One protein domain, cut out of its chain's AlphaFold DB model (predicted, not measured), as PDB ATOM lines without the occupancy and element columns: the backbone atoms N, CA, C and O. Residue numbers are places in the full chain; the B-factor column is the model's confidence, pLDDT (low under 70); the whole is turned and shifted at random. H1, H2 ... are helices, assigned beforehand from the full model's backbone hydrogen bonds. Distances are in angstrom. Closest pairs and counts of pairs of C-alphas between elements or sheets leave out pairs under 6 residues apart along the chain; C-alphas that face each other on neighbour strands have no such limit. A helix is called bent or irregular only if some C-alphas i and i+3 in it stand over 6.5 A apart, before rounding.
ATOM      1  N   ALA A 224     126.695 112.283 183.778       94.12
ATOM      2  CA  ALA A 224     126.388 112.815 185.106       94.12
ATOM      3  C   ALA A 224     127.570 113.539 185.781       94.12
ATOM      4  O   ALA A 224     127.340 114.477 186.539       94.12
ATOM      5  N   ALA A 225     128.809 113.129 185.492       93.94
ATOM      6  CA  ALA A 225     130.028 113.678 186.085       93.94
ATOM      7  C   ALA A 225     130.639 114.839 185.278       93.94
ATOM      8  O   ALA A 225     131.593 115.464 185.734       93.94
ATOM      9  N   LEU A 226     130.113 115.137 184.085       92.62
ATOM     10  CA  LEU A 226     130.546 116.297 183.310       92.62
ATOM     11  C   LEU A 226     130.118 117.604 183.986       92.62
ATOM     12  O   LEU A 226     128.999 117.710 184.496       92.62
ATOM     13  N   ALA A 227     130.960 118.637 183.896       92.25
ATOM     14  CA  ALA A 227     130.552 119.986 184.261       92.25
ATOM     15  C   ALA A 227     129.423 120.474 183.338       92.25
ATOM     16  O   ALA A 227     129.322 120.063 182.181       92.25
ATOM     17  N   THR A 228     128.582 121.394 183.818       91.12
ATOM     18  CA  THR A 228     127.435 121.919 183.053       91.12
ATOM     19  C   THR A 228     127.833 122.426 181.664       91.12
ATOM     20  O   THR A 228     127.184 122.089 180.675       91.12
ATOM     21  N   ASN A 229     128.936 123.173 181.569       87.06
ATOM     22  CA  ASN A 229     129.436 123.696 180.297       87.06
ATOM     23  C   ASN A 229     129.890 122.578 179.346       87.06
ATOM     24  O   ASN A 229     129.639 122.664 178.145       87.06
ATOM     25  N   ASP A 230     130.481 121.505 179.876       90.12
ATOM     26  CA  ASP A 230     130.915 120.354 179.081       90.12
ATOM     27  C   ASP A 230     129.724 119.549 178.560       90.12
ATOM     28  O   ASP A 230     129.755 119.075 177.424       90.12
ATOM     29  N   LYS A 231     128.639 119.436 179.342       93.94
ATOM     30  CA  LYS A 231     127.381 118.831 178.870       93.94
ATOM     31  C   LYS A 231     126.781 119.643 177.726       93.94
ATOM     32  O   LYS A 231     126.416 119.075 176.699       93.94
ATOM     33  N   ILE A 232     126.710 120.968 177.875       92.94
ATOM     34  CA  ILE A 232     126.206 121.865 176.825       92.94
ATOM     35  C   ILE A 232     127.052 121.710 175.557       92.94
ATOM     36  O   ILE A 232     126.509 121.462 174.481       92.94
ATOM     37  N   TYR A 233     128.378 121.772 175.686       92.06
ATOM     38  CA  TYR A 233     129.285 121.602 174.556       92.06
ATOM     39  C   TYR A 233     129.143 120.231 173.882       92.06
ATOM     40  O   TYR A 233     129.079 120.145 172.654       92.06
ATOM     41  N   ALA A 234     129.048 119.154 174.664       91.38
ATOM     42  CA  ALA A 234     128.866 117.808 174.136       91.38
ATOM     43  C   ALA A 234     127.540 117.673 173.368       91.38
ATOM     44  O   ALA A 234     127.541 117.160 172.249       91.38
ATOM     45  N   ALA A 235     126.436 118.203 173.904       94.56
ATOM     46  CA  ALA A 235     125.140 118.208 173.226       94.56
ATOM     47  C   ALA A 235     125.179 118.994 171.902       94.56
ATOM     48  O   ALA A 235     124.696 118.516 170.877       94.56
ATOM     49  N   MET A 236     125.819 120.166 171.893       93.69
ATOM     50  CA  MET A 236     126.026 120.960 170.679       93.69
ATOM     51  C   MET A 236     126.887 120.248 169.631       93.69
ATOM     52  O   MET A 236     126.648 120.363 168.433       93.69
ATOM     53  N   ARG A 237     127.914 119.504 170.049       91.38
ATOM     54  CA  ARG A 237     128.711 118.704 169.110       91.38
ATOM     55  C   ARG A 237     127.889 117.576 168.507       91.38
ATOM     56  O   ARG A 237     127.948 117.379 167.296       91.38
ATOM     57  N   MET A 238     127.111 116.874 169.330       91.06
ATOM     58  CA  MET A 238     126.233 115.789 168.883       91.06
ATOM     59  C   MET A 238     125.161 116.277 167.901       91.06
ATOM     60  O   MET A 238     124.799 115.547 166.981       91.06
ATOM     61  N   SER A 239     124.686 117.519 168.035       94.19
ATOM     62  CA  SER A 239     123.666 118.066 167.135       94.19
ATOM     63  C   SER A 239     124.145 118.204 165.687       94.19
ATOM     64  O   SER A 239     123.313 118.233 164.788       94.19
ATOM     65  N   ARG A 240     125.464 118.242 165.424       92.19
ATOM     66  CA  ARG A 240     126.027 118.305 164.057       92.19
ATOM     67  C   ARG A 240     125.547 117.168 163.161       92.19
ATOM     68  O   ARG A 240     125.428 117.351 161.959       92.19
ATOM     69  N   ALA A 241     125.287 116.006 163.742       87.31
ATOM     70  CA  ALA A 241     124.803 114.847 163.009       87.31
ATOM     71  C   ALA A 241     123.295 114.855 162.738       87.31
ATOM     72  O   ALA A 241     122.792 114.021 161.991       87.31
ATOM     73  N   LEU A 242     122.570 115.758 163.395       92.31
ATOM     74  CA  LEU A 242     121.115 115.855 163.344       92.31
ATOM     75  C   LEU A 242     120.645 117.010 162.451       92.31
ATOM     76  O   LEU A 242     119.445 117.232 162.334       92.31
ATOM     77  N   VAL A 243     121.580 117.742 161.846       93.38
ATOM     78  CA  VAL A 243     121.309 118.875 160.959       93.38
ATOM     79  C   VAL A 243     121.787 118.576 159.539       93.38
ATOM     80  O   VAL A 243     122.597 117.675 159.301       93.38
ATOM     81  N   ARG A 244     121.301 119.354 158.576       94.69
ATOM     82  CA  ARG A 244     121.733 119.344 157.183       94.69
ATOM     83  C   ARG A 244     123.230 119.613 157.086       94.69
ATOM     84  O   ARG A 244     123.837 120.285 157.917       94.69
ATOM     85  N   LYS A 245     123.828 119.073 156.025       90.31
ATOM     86  CA  LYS A 245     125.277 119.060 155.815       90.31
ATOM     87  C   LYS A 245     125.917 120.453 155.886       90.31
ATOM     88  O   LYS A 245     126.944 120.608 156.534       90.31
ATOM     89  N   ASP A 246     125.312 121.452 155.258       92.00
ATOM     90  CA  ASP A 246     125.791 122.840 155.256       92.00
ATOM     91  C   ASP A 246     125.766 123.468 156.662       92.00
ATOM     92  O   ASP A 246     126.719 124.135 157.072       92.00
ATOM     93  N   VAL A 247     124.718 123.197 157.442       93.81
ATOM     94  CA  VAL A 247     124.622 123.611 158.851       93.81
ATOM     95  C   VAL A 247     125.669 122.882 159.699       93.81
ATOM     96  O   VAL A 247     126.339 123.507 160.519       93.81
ATOM     97  N   ALA A 248     125.872 121.580 159.481       90.69
ATOM     98  CA  ALA A 248     126.872 120.779 160.189       90.69
ATOM     99  C   ALA A 248     128.311 121.268 159.941       90.69
ATOM    100  O   ALA A 248     129.136 121.259 160.862       90.69
ATOM    101  N   GLU A 249     128.608 121.698 158.712       88.56
ATOM    102  CA  GLU A 249     129.884 122.305 158.318       88.56
ATOM    103  C   GLU A 249     130.086 123.667 158.998       88.56
ATOM    104  O   GLU A 249     131.144 123.909 159.585       88.56
ATOM    105  N   ALA A 250     129.062 124.527 159.019       90.50
ATOM    106  CA  ALA A 250     129.118 125.800 159.740       90.50
ATOM    107  C   ALA A 250     129.295 125.596 161.258       90.50
ATOM    108  O   ALA A 250     130.123 126.255 161.892       90.50
ATOM    109  N   LEU A 251     128.586 124.625 161.844       91.62
ATOM    110  CA  LEU A 251     128.749 124.241 163.247       91.62
ATOM    111  C   LEU A 251     130.150 123.724 163.554       91.62
ATOM    112  O   LEU A 251     130.678 124.008 164.624       91.62
ATOM    113  N   GLN A 252     130.774 122.983 162.640       90.12
ATOM    114  CA  GLN A 252     132.139 122.500 162.834       90.12
ATOM    115  C   GLN A 252     133.132 123.653 163.010       90.12
ATOM    116  O   GLN A 252     134.014 123.580 163.862       90.12
ATOM    117  N   GLN A 253     132.973 124.722 162.230       89.25
ATOM    118  CA  GLN A 253     133.808 125.919 162.338       89.25
ATOM    119  C   GLN A 253     133.505 126.715 163.617       89.25
ATOM    120  O   GLN A 253     134.402 127.303 164.226       89.25
ATOM    121  N   LEU A 254     132.242 126.708 164.047       88.62
ATOM    122  CA  LEU A 254     131.796 127.371 165.269       88.62
ATOM    123  C   LEU A 254     132.223 126.640 166.550       88.62
ATOM    124  O   LEU A 254     132.459 127.280 167.568       88.62
ATOM    125  N   LEU A 255     132.339 125.314 166.509       88.62
ATOM    126  CA  LEU A 255     132.623 124.461 167.667       88.62
ATOM    127  C   LEU A 255     134.097 124.069 167.812       88.62
ATOM    128  O   LEU A 255     134.413 123.103 168.513       88.62
ATOM    129  N   THR A 256     135.008 124.825 167.195       85.94
ATOM    130  CA  THR A 256     136.441 124.720 167.501       85.94
ATOM    131  C   THR A 256     136.677 125.001 168.991       85.94
ATOM    132  O   THR A 256     135.912 125.769 169.575       85.94
ATOM    133  N   PRO A 257     137.721 124.438 169.632       78.94
ATOM    134  CA  PRO A 257     137.959 124.634 171.068       78.94
ATOM    135  C   PRO A 257     137.940 126.108 171.507       78.94
ATOM    136  O   PRO A 257     137.386 126.449 172.548       78.94
ATOM    137  N   GLU A 258     138.474 126.996 170.666       79.38
ATOM    138  CA  GLU A 258     138.518 128.440 170.904       79.38
ATOM    139  C   GLU A 258     137.138 129.121 170.858       79.38
ATOM    140  O   GLU A 258     136.850 130.022 171.652       79.38
ATOM    141  N   ASN A 259     136.278 128.718 169.921       83.38
ATOM    142  CA  ASN A 259     134.967 129.338 169.716       83.38
ATOM    143  C   ASN A 259     133.880 128.685 170.572       83.38
ATOM    144  O   ASN A 259     132.964 129.368 171.026       83.38
ATOM    145  N   ALA A 260     134.028 127.393 170.855       81.00
ATOM    146  CA  ALA A 260     133.134 126.593 171.672       81.00
ATOM    147  C   ALA A 260     132.906 127.203 173.053       81.00
ATOM    148  O   ALA A 260     131.763 127.442 173.427       81.00
ATOM    149  N   ALA A 261     133.977 127.518 173.787       78.81
ATOM    150  CA  ALA A 261     133.866 128.096 175.125       78.81
ATOM    151  C   ALA A 261     133.111 129.437 175.107       78.81
ATOM    152  O   ALA A 261     132.253 129.684 175.953       78.81
ATOM    153  N   LYS A 262     133.375 130.281 174.100       81.25
ATOM    154  CA  LYS A 262     132.691 131.572 173.926       81.25
ATOM    155  C   LYS A 262     131.220 131.383 173.582       81.25
ATOM    156  O   LYS A 262     130.375 132.107 174.098       81.25
ATOM    157  N   PHE A 263     130.920 130.426 172.711       81.12
ATOM    158  CA  PHE A 263     129.552 130.144 172.317       81.12
ATOM    159  C   PHE A 263     128.756 129.547 173.480       81.12
ATOM    160  O   PHE A 263     127.662 130.019 173.755       81.12
ATOM    161  N   VAL A 264     129.326 128.598 174.227       81.62
ATOM    162  CA  VAL A 264     128.718 128.048 175.450       81.62
ATOM    163  C   VAL A 264     128.467 129.158 176.466       81.62
ATOM    164  O   VAL A 264     127.370 129.237 177.009       81.62
ATOM    165  N   ALA A 265     129.432 130.059 176.680       76.75
ATOM    166  CA  ALA A 265     129.251 131.209 177.562       76.75
ATOM    167  C   ALA A 265     128.134 132.147 177.074       76.75
ATOM    168  O   ALA A 265     127.333 132.611 177.881       76.75
ATOM    169  N   LEU A 266     128.039 132.396 175.764       78.25
ATOM    170  CA  LEU A 266     126.966 133.190 175.164       78.25
ATOM    171  C   LEU A 266     125.598 132.522 175.361       78.25
ATOM    172  O   LEU A 266     124.651 133.192 175.767       78.25
ATOM    173  N   THR A 267     125.491 131.214 175.117       76.19
ATOM    174  CA  THR A 267     124.259 130.445 175.334       76.19
ATOM    175  C   THR A 267     123.877 130.426 176.813       76.19
ATOM    176  O   THR A 267     122.726 130.690 177.141       76.19
ATOM    177  N   ALA A 268     124.830 130.194 177.718       73.75
ATOM    178  CA  ALA A 268     124.596 130.204 179.161       73.75
ATOM    179  C   ALA A 268     124.154 131.586 179.665       73.75
ATOM    180  O   ALA A 268     123.197 131.681 180.433       73.75
ATOM    181  N   ALA A 269     124.795 132.659 179.190       69.75
ATOM    182  CA  ALA A 269     124.368 134.024 179.473       69.75
ATOM    183  C   ALA A 269     122.937 134.260 178.975       69.75
ATOM    184  O   ALA A 269     122.123 134.811 179.708       69.75
ATOM    185  N   PHE A 270     122.603 133.780 177.775       70.19
ATOM    186  CA  PHE A 270     121.260 133.901 177.220       70.19
ATOM    187  C   PHE A 270     120.193 133.192 178.069       70.19
ATOM    188  O   PHE A 270     119.130 133.758 178.309       70.19
ATOM    189  N   ILE A 271     120.486 131.992 178.579       69.25
ATOM    190  CA  ILE A 271     119.592 131.267 179.498       69.25
ATOM    191  C   ILE A 271     119.431 132.034 180.805       69.25
ATOM    192  O   ILE A 271     118.309 132.245 181.248       69.25
ATOM    193  N   ALA A 272     120.534 132.473 181.420       66.00
ATOM    194  CA  ALA A 272     120.493 133.191 182.691       66.00
ATOM    195  C   ALA A 272     119.603 134.444 182.610       66.00
ATOM    196  O   ALA A 272     118.896 134.767 183.562       66.00
ATOM    197  N   LEU A 273     119.565 135.106 181.450       65.00
ATOM    198  CA  LEU A 273     118.694 136.258 181.206       65.00
ATOM    199  C   LEU A 273     117.200 135.927 181.227       65.00
ATOM    200  O   LEU A 273     116.408 136.813 181.530       65.00
ATOM    201  N   GLN A 274     116.801 134.684 180.949       63.59
ATOM    202  CA  GLN A 274     115.397 134.274 181.062       63.59
ATOM    203  C   GLN A 274     114.938 134.137 182.523       63.59
ATOM    204  O   GLN A 274     113.738 134.138 182.778       63.59
ATOM    205  N   TYR A 275     115.874 134.059 183.478       64.88
ATOM    206  CA  TYR A 275     115.583 133.831 184.898       64.88
ATOM    207  C   TYR A 275     115.959 135.003 185.819       64.88
ATOM    208  O   TYR A 275     115.618 134.966 187.000       64.88
ATOM    209  N   VAL A 276     116.645 136.043 185.324       56.38
ATOM    210  CA  VAL A 276     117.030 137.219 186.127       56.38
ATOM    211  C   VAL A 276     116.130 138.411 185.778       56.38
ATOM    212  O   VAL A 276     116.315 139.018 184.724       56.38
ATOM    213  N   PRO A 277     115.184 138.799 186.653       52.03
ATOM    214  CA  PRO A 277     114.083 139.666 186.252       52.03
ATOM    215  C   PRO A 277     114.408 141.140 185.943       52.03
ATOM    216  O   PRO A 277     113.520 141.788 185.405       52.03
ATOM    217  N   VAL A 278     115.586 141.730 186.238       51.72
ATOM    218  CA  VAL A 278     115.711 143.213 186.105       51.72
ATOM    219  C   VAL A 278     117.059 143.812 185.634       51.72
ATOM    220  O   VAL A 278     117.031 144.877 185.030       51.72
ATOM    221  N   VAL A 279     118.251 143.216 185.811       41.81
ATOM    222  CA  VAL A 279     119.490 144.060 185.798       41.81
ATOM    223  C   VAL A 279     120.431 143.915 184.579       41.81
ATOM    224  O   VAL A 279     121.356 144.704 184.433       41.81
ATOM    225  N   ASN A 280     120.184 143.019 183.615       47.47
ATOM    226  CA  ASN A 280     121.055 142.861 182.423       47.47
ATOM    227  C   ASN A 280     120.338 143.057 181.071       47.47
ATOM    228  O   ASN A 280     120.711 142.477 180.047       47.47
ATOM    229  N   VAL A 281     119.299 143.892 181.066       52.88
ATOM    230  CA  VAL A 281     118.364 144.043 179.944       52.88
ATOM    231  C   VAL A 281     118.972 144.815 178.759       52.88
ATOM    232  O   VAL A 281     118.797 144.403 177.621       52.88
ATOM    233  N   LEU A 282     119.759 145.878 178.965       46.66
ATOM    234  CA  LEU A 282     120.118 146.797 177.865       46.66
ATOM    235  C   LEU A 282     121.194 146.274 176.892       46.66
ATOM    236  O   LEU A 282     121.008 146.344 175.679       46.66
ATOM    237  N   VAL A 283     122.300 145.709 177.390       47.78
ATOM    238  CA  VAL A 283     123.387 145.183 176.528       47.78
ATOM    239  C   VAL A 283     122.928 143.949 175.739       47.78
ATOM    240  O   VAL A 283     123.388 143.707 174.623       47.78
ATOM    241  N   ASN A 284     121.976 143.195 176.290       52.72
ATOM    242  CA  ASN A 284     121.513 141.936 175.714       52.72
ATOM    243  C   ASN A 284     120.247 142.081 174.867       52.72
ATOM    244  O   ASN A 284     120.128 141.373 173.868       52.72
ATOM    245  N   LEU A 285     119.368 143.050 175.168       61.56
ATOM    246  CA  LEU A 285     118.350 143.489 174.212       61.56
ATOM    247  C   LEU A 285     119.006 143.977 172.930       61.56
ATOM    248  O   LEU A 285     118.471 143.695 171.875       61.56
ATOM    249  N   TYR A 286     120.173 144.625 172.990       67.19
ATOM    250  CA  TYR A 286     120.882 145.038 171.782       67.19
ATOM    251  C   TYR A 286     121.346 143.844 170.929       67.19
ATOM    252  O   TYR A 286     121.124 143.837 169.723       67.19
ATOM    253  N   VAL A 287     121.927 142.796 171.531       67.50
ATOM    254  CA  VAL A 287     122.341 141.588 170.786       67.50
ATOM    255  C   VAL A 287     121.135 140.835 170.227       67.50
ATOM    256  O   VAL A 287     121.159 140.423 169.069       67.50
ATOM    257  N   LEU A 288     120.077 140.670 171.025       66.94
ATOM    258  CA  LEU A 288     118.845 140.022 170.580       66.94
ATOM    259  C   LEU A 288     118.143 140.850 169.495       66.94
ATOM    260  O   LEU A 288     117.709 140.290 168.498       66.94
ATOM    261  N   TYR A 289     118.095 142.172 169.646       74.88
ATOM    262  CA  TYR A 289     117.575 143.111 168.654       74.88
ATOM    263  C   TYR A 289     118.361 143.024 167.348       74.88
ATOM    264  O   TYR A 289     117.761 142.869 166.295       74.88
ATOM    265  N   GLU A 290     119.693 143.029 167.396       72.88
ATOM    266  CA  GLU A 290     120.551 142.844 166.221       72.88
ATOM    267  C   GLU A 290     120.288 141.502 165.523       72.88
ATOM    268  O   GLU A 290     120.176 141.454 164.300       72.88
ATOM    269  N   LEU A 291     120.141 140.413 166.286       71.00
ATOM    270  CA  LEU A 291     119.803 139.103 165.726       71.00
ATOM    271  C   LEU A 291     118.398 139.094 165.108       71.00
ATOM    272  O   LEU A 291     118.229 138.567 164.014       71.00
ATOM    273  N   ILE A 292     117.407 139.714 165.752       76.62
ATOM    274  CA  ILE A 292     116.043 139.847 165.216       76.62
ATOM    275  C   ILE A 292     116.037 140.719 163.954       76.62
ATOM    276  O   ILE A 292     115.380 140.377 162.977       76.62
ATOM    277  N   MET A 293     116.803 141.808 163.917       77.25
ATOM    278  CA  MET A 293     116.915 142.665 162.734       77.25
ATOM    279  C   MET A 293     117.577 141.941 161.555       77.25
ATOM    280  O   MET A 293     117.241 142.210 160.404       77.25
ATOM    281  N   MET A 294     118.505 141.014 161.822       73.75
ATOM    282  CA  MET A 294     119.200 140.247 160.782       73.75
ATOM    283  C   MET A 294     118.434 139.004 160.319       73.75
ATOM    284  O   MET A 294     118.475 138.678 159.134       73.75
ATOM    285  N   PHE A 295     117.753 138.308 161.231       75.31
ATOM    286  CA  PHE A 295     117.182 136.978 160.980       75.31
ATOM    287  C   PHE A 295     115.673 136.891 161.235       75.31
ATOM    288  O   PHE A 295     115.084 135.821 161.086       75.31
ATOM    289  N   GLY A 296     115.025 137.994 161.607       85.31
ATOM    290  CA  GLY A 296     113.593 138.043 161.882       85.31
ATOM    291  C   GLY A 296     113.182 137.121 163.031       85.31
ATOM    292  O   GLY A 296     113.885 136.981 164.035       85.31
ATOM    293  N   SER A 297     112.033 136.463 162.869       83.06
ATOM    294  CA  SER A 297     111.495 135.495 163.833       83.06
ATOM    295  C   SER A 297     112.416 134.295 164.067       83.06
ATOM    296  O   SER A 297     112.433 133.761 165.174       83.06
ATOM    297  N   ASN A 298     113.253 133.923 163.091       81.50
ATOM    298  CA  ASN A 298     114.156 132.775 163.215       81.50
ATOM    299  C   ASN A 298     115.184 132.960 164.343       81.50
ATOM    300  O   ASN A 298     115.625 131.978 164.935       81.50
ATOM    301  N   ALA A 299     115.547 134.204 164.685       80.94
ATOM    302  CA  ALA A 299     116.399 134.482 165.843       80.94
ATOM    303  C   ALA A 299     115.722 134.099 167.168       80.94
ATOM    304  O   ALA A 299     116.389 133.626 168.087       80.94
ATOM    305  N   ILE A 300     114.403 134.291 167.266       81.94
ATOM    306  CA  ILE A 300     113.608 133.948 168.450       81.94
ATOM    307  C   ILE A 300     113.488 132.429 168.568       81.94
ATOM    308  O   ILE A 300     113.673 131.887 169.657       81.94
ATOM    309  N   ASP A 301     113.222 131.743 167.458       85.81
ATOM    310  CA  ASP A 301     113.102 130.282 167.442       85.81
ATOM    311  C   ASP A 301     114.441 129.610 167.753       85.81
ATOM    312  O   ASP A 301     114.500 128.719 168.603       85.81
ATOM    313  N   PHE A 302     115.535 130.118 167.173       88.44
ATOM    314  CA  PHE A 302     116.895 129.730 167.540       88.44
ATOM    315  C   PHE A 302     117.139 129.911 169.041       88.44
ATOM    316  O   PHE A 302     117.559 128.976 169.716       88.44
ATOM    317  N   ALA A 303     116.847 131.095 169.581       84.56
ATOM    318  CA  ALA A 303     117.054 131.416 170.988       84.56
ATOM    319  C   ALA A 303     116.262 130.493 171.931       84.56
ATOM    320  O   ALA A 303     116.809 129.997 172.919       84.56
ATOM    321  N   LYS A 304     114.989 130.227 171.615       87.19
ATOM    322  CA  LYS A 304     114.127 129.314 172.380       87.19
ATOM    323  C   LYS A 304     114.651 127.880 172.342       87.19
ATOM    324  O   LYS A 304     114.806 127.264 173.395       87.19
ATOM    325  N   ALA A 305     114.950 127.358 171.154       91.50
ATOM    326  CA  ALA A 305     115.424 125.988 170.988       91.50
ATOM    327  C   ALA A 305     116.825 125.784 171.595       91.50
ATOM    328  O   ALA A 305     117.061 124.781 172.268       91.50
ATOM    329  N   ALA A 306     117.731 126.758 171.451       90.25
ATOM    330  CA  ALA A 306     119.056 126.726 172.069       90.25
ATOM    331  C   ALA A 306     118.972 126.797 173.602       90.25
ATOM    332  O   ALA A 306     119.686 126.062 174.284       90.25
ATOM    333  N   GLY A 307     118.077 127.631 174.145       88.00
ATOM    334  CA  GLY A 307     117.798 127.693 175.580       88.00
ATOM    335  C   GLY A 307     117.286 126.357 176.124       88.00
ATOM    336  O   GLY A 307     117.856 125.827 177.076       88.00
ATOM    337  N   ALA A 308     116.291 125.760 175.460       92.19
ATOM    338  CA  ALA A 308     115.762 124.443 175.821       92.19
ATOM    339  C   ALA A 308     116.829 123.337 175.726       92.19
ATOM    340  O   ALA A 308     116.936 122.493 176.616       92.19
ATOM    341  N   GLY A 309     117.656 123.348 174.675       94.44
ATOM    342  CA  GLY A 309     118.763 122.406 174.518       94.44
ATOM    343  C   GLY A 309     119.792 122.526 175.635       94.44
ATOM    344  O   GLY A 309     120.211 121.520 176.203       94.44
ATOM    345  N   ALA A 310     120.157 123.744 176.015       92.25
ATOM    346  CA  ALA A 310     121.115 123.967 177.084       92.25
ATOM    347  C   ALA A 310     120.556 123.622 178.475       92.25
ATOM    348  O   ALA A 310     121.274 123.040 179.291       92.25
ATOM    349  N   GLU A 311     119.275 123.902 178.735       91.81
ATOM    350  CA  GLU A 311     118.601 123.465 179.961       91.81
ATOM    351  C   GLU A 311     118.597 121.932 180.064       91.81
ATOM    352  O   GLU A 311     119.045 121.382 181.075       91.81
ATOM    353  N   LEU A 312     118.178 121.233 179.002       95.31
ATOM    354  CA  LEU A 312     118.203 119.768 178.944       95.31
ATOM    355  C   LEU A 312     119.622 119.217 179.126       95.31
ATOM    356  O   LEU A 312     119.814 118.263 179.879       95.31
ATOM    357  N   ALA A 313     120.622 119.828 178.484       94.81
ATOM    358  CA  ALA A 313     122.016 119.413 178.609       94.81
ATOM    359  C   ALA A 313     122.518 119.569 180.049       94.81
ATOM    360  O   ALA A 313     123.137 118.651 180.582       94.81
ATOM    361  N   SER A 314     122.214 120.691 180.710       93.69
ATOM    362  CA  SER A 314     122.647 120.945 182.091       93.69
ATOM    363  C   SER A 314     122.146 119.876 183.073       93.69
ATOM    364  O   SER A 314     122.892 119.430 183.950       93.69
ATOM    365  N   LYS A 315     120.915 119.395 182.860       95.56
ATOM    366  CA  LYS A 315     120.246 118.373 183.678       95.56
ATOM    367  C   LYS A 315     120.517 116.942 183.203       95.56
ATOM    368  O   LYS A 315     120.030 115.996 183.819       95.56
ATOM    369  N   ALA A 316     121.273 116.748 182.122       96.19
ATOM    370  CA  ALA A 316     121.521 115.420 181.580       96.19
ATOM    371  C   ALA A 316     122.334 114.565 182.567       96.19
ATOM    372  O   ALA A 316     123.417 114.956 183.012       96.19
ATOM    373  N   MET A 317     121.807 113.378 182.882       95.75
ATOM    374  CA  MET A 317     122.459 112.372 183.737       95.75
ATOM    375  C   MET A 317     123.020 111.189 182.939       95.75
ATOM    376  O   MET A 317     123.779 110.384 183.468       95.75
ATOM    377  N   GLY A 318     122.675 111.087 181.655       94.38
ATOM    378  CA  GLY A 318     123.071 109.988 180.783       94.38
ATOM    379  C   GLY A 318     123.048 110.395 179.315       94.38
ATOM    380  O   GLY A 318     122.561 111.473 178.960       94.38
ATOM    381  N   GLU A 319     123.554 109.515 178.460       93.25
ATOM    382  CA  GLU A 319     123.742 109.799 177.036       93.25
ATOM    383  C   GLU A 319     122.420 110.041 176.299       93.25
ATOM    384  O   GLU A 319     122.332 110.917 175.442       93.25
ATOM    385  N   ARG A 320     121.346 109.331 176.666       93.56
ATOM    386  CA  ARG A 320     120.010 109.570 176.088       93.56
ATOM    387  C   ARG A 320     119.487 110.978 176.369       93.56
ATOM    388  O   ARG A 320     118.964 111.621 175.463       93.56
ATOM    389  N   ALA A 321     119.648 111.466 177.601       95.62
ATOM    390  CA  ALA A 321     119.248 112.824 177.969       95.62
ATOM    391  C   ALA A 321     120.101 113.868 177.230       95.62
ATOM    392  O   ALA A 321     119.579 114.867 176.738       95.62
ATOM    393  N   LEU A 322     121.398 113.590 177.069       95.25
ATOM    394  CA  LEU A 322     122.305 114.433 176.296       95.25
ATOM    395  C   LEU A 322     121.940 114.467 174.803       95.25
ATOM    396  O   LEU A 322     121.965 115.528 174.184       95.25
ATOM    397  N   ARG A 323     121.517 113.336 174.224       94.25
ATOM    398  CA  ARG A 323     121.009 113.271 172.843       94.25
ATOM    399  C   ARG A 323     119.701 114.043 172.673       94.25
ATOM    400  O   ARG A 323     119.517 114.692 171.648       94.25
ATOM    401  N   ALA A 324     118.805 114.007 173.660       95.25
ATOM    402  CA  ALA A 324     117.590 114.822 173.636       95.25
ATOM    403  C   ALA A 324     117.923 116.326 173.628       95.25
ATOM    404  O   ALA A 324     117.347 117.083 172.848       95.25
ATOM    405  N   ALA A 325     118.917 116.746 174.416       96.12
ATOM    406  CA  ALA A 325     119.450 118.105 174.364       96.12
ATOM    407  C   ALA A 325     120.063 118.443 172.993       96.12
ATOM    408  O   ALA A 325     119.802 119.510 172.438       96.12
ATOM    409  N   ALA A 326     120.829 117.514 172.412       95.31
ATOM    410  CA  ALA A 326     121.412 117.665 171.081       95.31
ATOM    411  C   ALA A 326     120.346 117.857 169.991       95.31
ATOM    412  O   ALA A 326     120.537 118.672 169.093       95.31
ATOM    413  N   ALA A 327     119.207 117.165 170.082       95.94
ATOM    414  CA  ALA A 327     118.089 117.356 169.159       95.94
ATOM    415  C   ALA A 327     117.511 118.781 169.239       95.94
ATOM    416  O   ALA A 327     117.243 119.388 168.207       95.94
ATOM    417  N   LYS A 328     117.413 119.368 170.439       96.19
ATOM    418  CA  LYS A 328     116.987 120.771 170.602       96.19
ATOM    419  C   LYS A 328     118.000 121.779 170.076       96.19
ATOM    420  O   LYS A 328     117.615 122.755 169.438       96.19
ATOM    421  N   PHE A 329     119.293 121.519 170.252       95.88
ATOM    422  CA  PHE A 329     120.315 122.312 169.570       95.88
ATOM    423  C   PHE A 329     120.226 122.184 168.047       95.88
ATOM    424  O   PHE A 329     120.375 123.181 167.352       95.88
ATOM    425  N   ALA A 330     119.939 120.992 167.523       95.56
ATOM    426  CA  ALA A 330     119.766 120.779 166.090       95.56
ATOM    427  C   ALA A 330     118.589 121.592 165.533       95.56
ATOM    428  O   ALA A 330     118.764 122.295 164.543       95.56
ATOM    429  N   GLU A 331     117.435 121.573 166.214       95.19
ATOM    430  CA  GLU A 331     116.283 122.431 165.891       95.19
ATOM    431  C   GLU A 331     116.689 123.913 165.845       95.19
ATOM    432  O   GLU A 331     116.365 124.615 164.886       95.19
ATOM    433  N   ALA A 332     117.458 124.377 166.839       93.56
ATOM    434  CA  ALA A 332     117.951 125.751 166.876       93.56
ATOM    435  C   ALA A 332     118.825 126.067 165.655       93.56
ATOM    436  O   ALA A 332     118.603 127.054 164.952       93.56
ATOM    437  N   PHE A 333     119.820 125.227 165.381       94.94
ATOM    438  CA  PHE A 333     120.773 125.449 164.298       94.94
ATOM    439  C   PHE A 333     120.142 125.342 162.911       94.94
ATOM    440  O   PHE A 333     120.553 126.077 162.018       94.94
ATOM    441  N   GLU A 334     119.124 124.503 162.733       94.19
ATOM    442  CA  GLU A 334     118.339 124.454 161.496       94.19
ATOM    443  C   GLU A 334     117.514 125.716 161.283       94.19
ATOM    444  O   GLU A 334     117.530 126.272 160.184       94.19
ATOM    445  N   ALA A 335     116.846 126.204 162.333       89.88
ATOM    446  CA  ALA A 335     116.090 127.452 162.267       89.88
ATOM    447  C   ALA A 335     116.998 128.641 161.910       89.88
ATOM    448  O   ALA A 335     116.609 129.539 161.164       89.88
ATOM    449  N   PHE A 336     118.231 128.628 162.418       89.38
ATOM    450  CA  PHE A 336     119.204 129.690 162.190       89.38
ATOM    451  C   PHE A 336     119.943 129.573 160.846       89.38
ATOM    452  O   PHE A 336     120.282 130.583 160.223       89.38
ATOM    453  N   GLY A 337     120.171 128.345 160.380       93.00
ATOM    454  CA  GLY A 337     120.836 128.023 159.122       93.00
ATOM    455  C   GLY A 337     122.345 128.303 159.105       93.00
ATOM    456  O   GLY A 337     122.911 128.976 159.971       93.00
ATOM    457  N   ALA A 338     123.020 127.806 158.065       90.56
ATOM    458  CA  ALA A 338     124.470 127.946 157.905       90.56
ATOM    459  C   ALA A 338     124.924 129.418 157.835       90.56
ATOM    460  O   ALA A 338     125.931 129.789 158.438       90.56
ATOM    461  N   ALA A 339     124.157 130.276 157.151       86.12
ATOM    462  CA  ALA A 339     124.449 131.706 157.040       86.12
ATOM    463  C   ALA A 339     124.386 132.426 158.397       86.12
ATOM    464  O   ALA A 339     125.260 133.240 158.705       86.12
ATOM    465  N   GLY A 340     123.394 132.095 159.232       87.75
ATOM    466  CA  GLY A 340     123.298 132.635 160.584       87.75
ATOM    467  C   GLY A 340     124.502 132.235 161.429       87.75
ATOM    468  O   GLY A 340     125.156 133.087 162.036       87.75
ATOM    469  N   LEU A 341     124.857 130.948 161.409       89.62
ATOM    470  CA  LEU A 341     126.016 130.429 162.139       89.62
ATOM    471  C   LEU A 341     127.330 131.078 161.692       89.62
ATOM    472  O   LEU A 341     128.148 131.436 162.541       89.62
ATOM    473  N   ALA A 342     127.513 131.296 160.388       86.88
ATOM    474  CA  ALA A 342     128.679 131.990 159.848       86.88
ATOM    475  C   ALA A 342     128.776 133.443 160.346       86.88
ATOM    476  O   ALA A 342     129.867 133.916 160.660       86.88
ATOM    477  N   ILE A 343     127.648 134.148 160.483       84.81
ATOM    478  CA  ILE A 343     127.612 135.507 161.047       84.81
ATOM    479  C   ILE A 343     127.984 135.495 162.532       84.81
ATOM    480  O   ILE A 343     128.756 136.351 162.975       84.81
ATOM    481  N   VAL A 344     127.485 134.527 163.307       83.94
ATOM    482  CA  VAL A 344     127.870 134.389 164.720       83.94
ATOM    483  C   VAL A 344     129.361 134.096 164.843       83.94
ATOM    484  O   VAL A 344     130.043 134.763 165.620       83.94
ATOM    485  N   LEU A 345     129.887 133.176 164.034       84.19
ATOM    486  CA  LEU A 345     131.316 132.884 163.970       84.19
ATOM    487  C   LEU A 345     132.132 134.139 163.633       84.19
ATOM    488  O   LEU A 345     133.066 134.478 164.360       84.19
ATOM    489  N   ALA A 346     131.739 134.876 162.593       82.00
ATOM    490  CA  ALA A 346     132.393 136.119 162.205       82.00
ATOM    491  C   ALA A 346     132.378 137.141 163.351       82.00
ATOM    492  O   ALA A 346     133.385 137.792 163.598       82.00
ATOM    493  N   ARG A 347     131.284 137.261 164.114       79.88
ATOM    494  CA  ARG A 347     131.233 138.153 165.288       79.88
ATOM    495  C   ARG A 347     132.137 137.692 166.429       79.88
ATOM    496  O   ARG A 347     132.796 138.531 167.048       79.88
ATOM    497  N   LEU A 348     132.198 136.387 166.696       77.12
ATOM    498  CA  LEU A 348     133.113 135.820 167.693       77.12
ATOM    499  C   LEU A 348     134.585 136.066 167.324       77.12
ATOM    500  O   LEU A 348     135.404 136.266 168.224       77.12
ATOM    501  N   GLN A 349     134.899 136.122 166.027       78.06
ATOM    502  CA  GLN A 349     136.230 136.428 165.490       78.06
ATOM    503  C   GLN A 349     136.516 137.939 165.392       78.06
ATOM    504  O   GLN A 349     137.619 138.378 165.699       78.06
ATOM    505  N   VAL A 350     135.536 138.775 165.034       69.19
ATOM    506  CA  VAL A 350     135.690 140.243 164.934       69.19
ATOM    507  C   VAL A 350     136.008 140.870 166.290       69.19
ATOM    508  O   VAL A 350     136.799 141.814 166.365       69.19
ATOM    509  N   ARG A 351     135.474 140.309 167.383       58.84
ATOM    510  CA  ARG A 351     135.891 140.688 168.743       58.84
ATOM    511  C   ARG A 351     137.384 140.448 169.010       58.84
ATOM    512  O   ARG A 351     137.914 141.044 169.938       58.84
ATOM    513  N   GLN A 352     138.066 139.632 168.206       54.28
ATOM    514  CA  GLN A 352     139.509 139.398 168.311       54.28
ATOM    515  C   GLN A 352     140.329 140.343 167.427       54.28
ATOM    516  O   GLN A 352     141.432 140.727 167.811       54.28
TER     517      GLN A 352
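Overview. This is residues 224 to 352 of the 579 residues of an uncharacterized protein of Novosphingobium sp. 28-62-57 (UniProt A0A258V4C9). Two antiparallel helices side by side, H5 and the first arm of a sharply bent last helix, H6a, make a slab; H1 crosses over one face of it, touching both, while H3 packs on H5 with residues 267 to 271 alone, about perpendicular to it, and stays apart from H6a. On that same side H2 lies alongside H6b, the second arm, while H4 sits at the edge of the slab, meeting H5 near its first residues. The printed part has 129 residues with six named helices, H1 to H6 in order, and no named strand; the class is all helix. It is compact, with a radius of gyration of the C-alphas of 13.8 A and a rounded outline spanning 37 by 35 by 29 A.

Arrangement. Start with H1, residues 228 to 242, and H2, residues 245 to 254: they form a helical hairpin, opposite ways at a shallow tilt of 26 degrees, touching through residues 240 to 241 alone of H1, closest at the C-alphas of Arg 240 and Ala 248, 4.7 A. Next comes H3, residues 257 to 275, which touches H1 at 72 degrees, only just about perpendicular; the closest C-alphas are those of Tyr 233 and Val 264, 6.5 A. Then look at H4, residues 281 to 295, and H5, residues 297 to 314, which touch at a steep tilt of 59 degrees, closest at the C-alphas of Ile 292 and Ala 299, 5.4 A. H5 touches H3, about perpendicular at 83 degrees, with the C-alphas of Ile 271 and Gly 307 closest at 5.6 A. By its hydrogen bonds H6, residues 319 to 352, was assigned as one helix, but it is bent: C-alphas 335 and 338 are 9.5 A apart, and its arms H6a, residues 319 to 335, and H6b, residues 338 to 352, stand about perpendicular at 85 degrees. H5 and H6a form a helical hairpin, opposite ways at a shallow tilt of 11 degrees, with the C-alphas of Phe 302 and Ala 332 closest at 4.2 A. H6a touches H1 at a steep tilt of 64 degrees, closest at the C-alphas of Ala 235 and Ala 326, 4.3 A. H6b touches H2, the same way at a shallow tilt of 12 degrees, closest at the C-alphas of Val 247 and Ala 338, 4.4 A. H1 and H4 are apart, as are H5 and H6b. Every O i to N i+4 pair is within hydrogen-bond range in H2, H5 and H6a; the figures are 8 of 11 in H1, 11 of 15 in H3, and 10 of 11 in both H4 and H6b.

Along the chain. Find C-alpha 228 at (127.435, 121.919, 183.053); from there H1 runs 21.6 A to C-alpha 242. H2 measures 14.2 A, H3 27.9 A, H4 20.3 A and H5 25.9 A, from first to last C-alpha. H6a runs 24.3 A from C-alpha 319 at (123.742, 109.799, 177.036), and H6b runs 21.6 A to C-alpha 352 at (139.509, 139.398, 168.311).

Size, cuts and confidence. The C-alphas farthest apart, those of Lys 245 and Val 278, are 39.9 A apart. The printed part has no cut, and the five links between the helices are tight. In the B-factor column you will find a mean pLDDT of 83.1 for the printed part, with values under 70 at residue 269, residues 271 to 288 and residues 350 to 352.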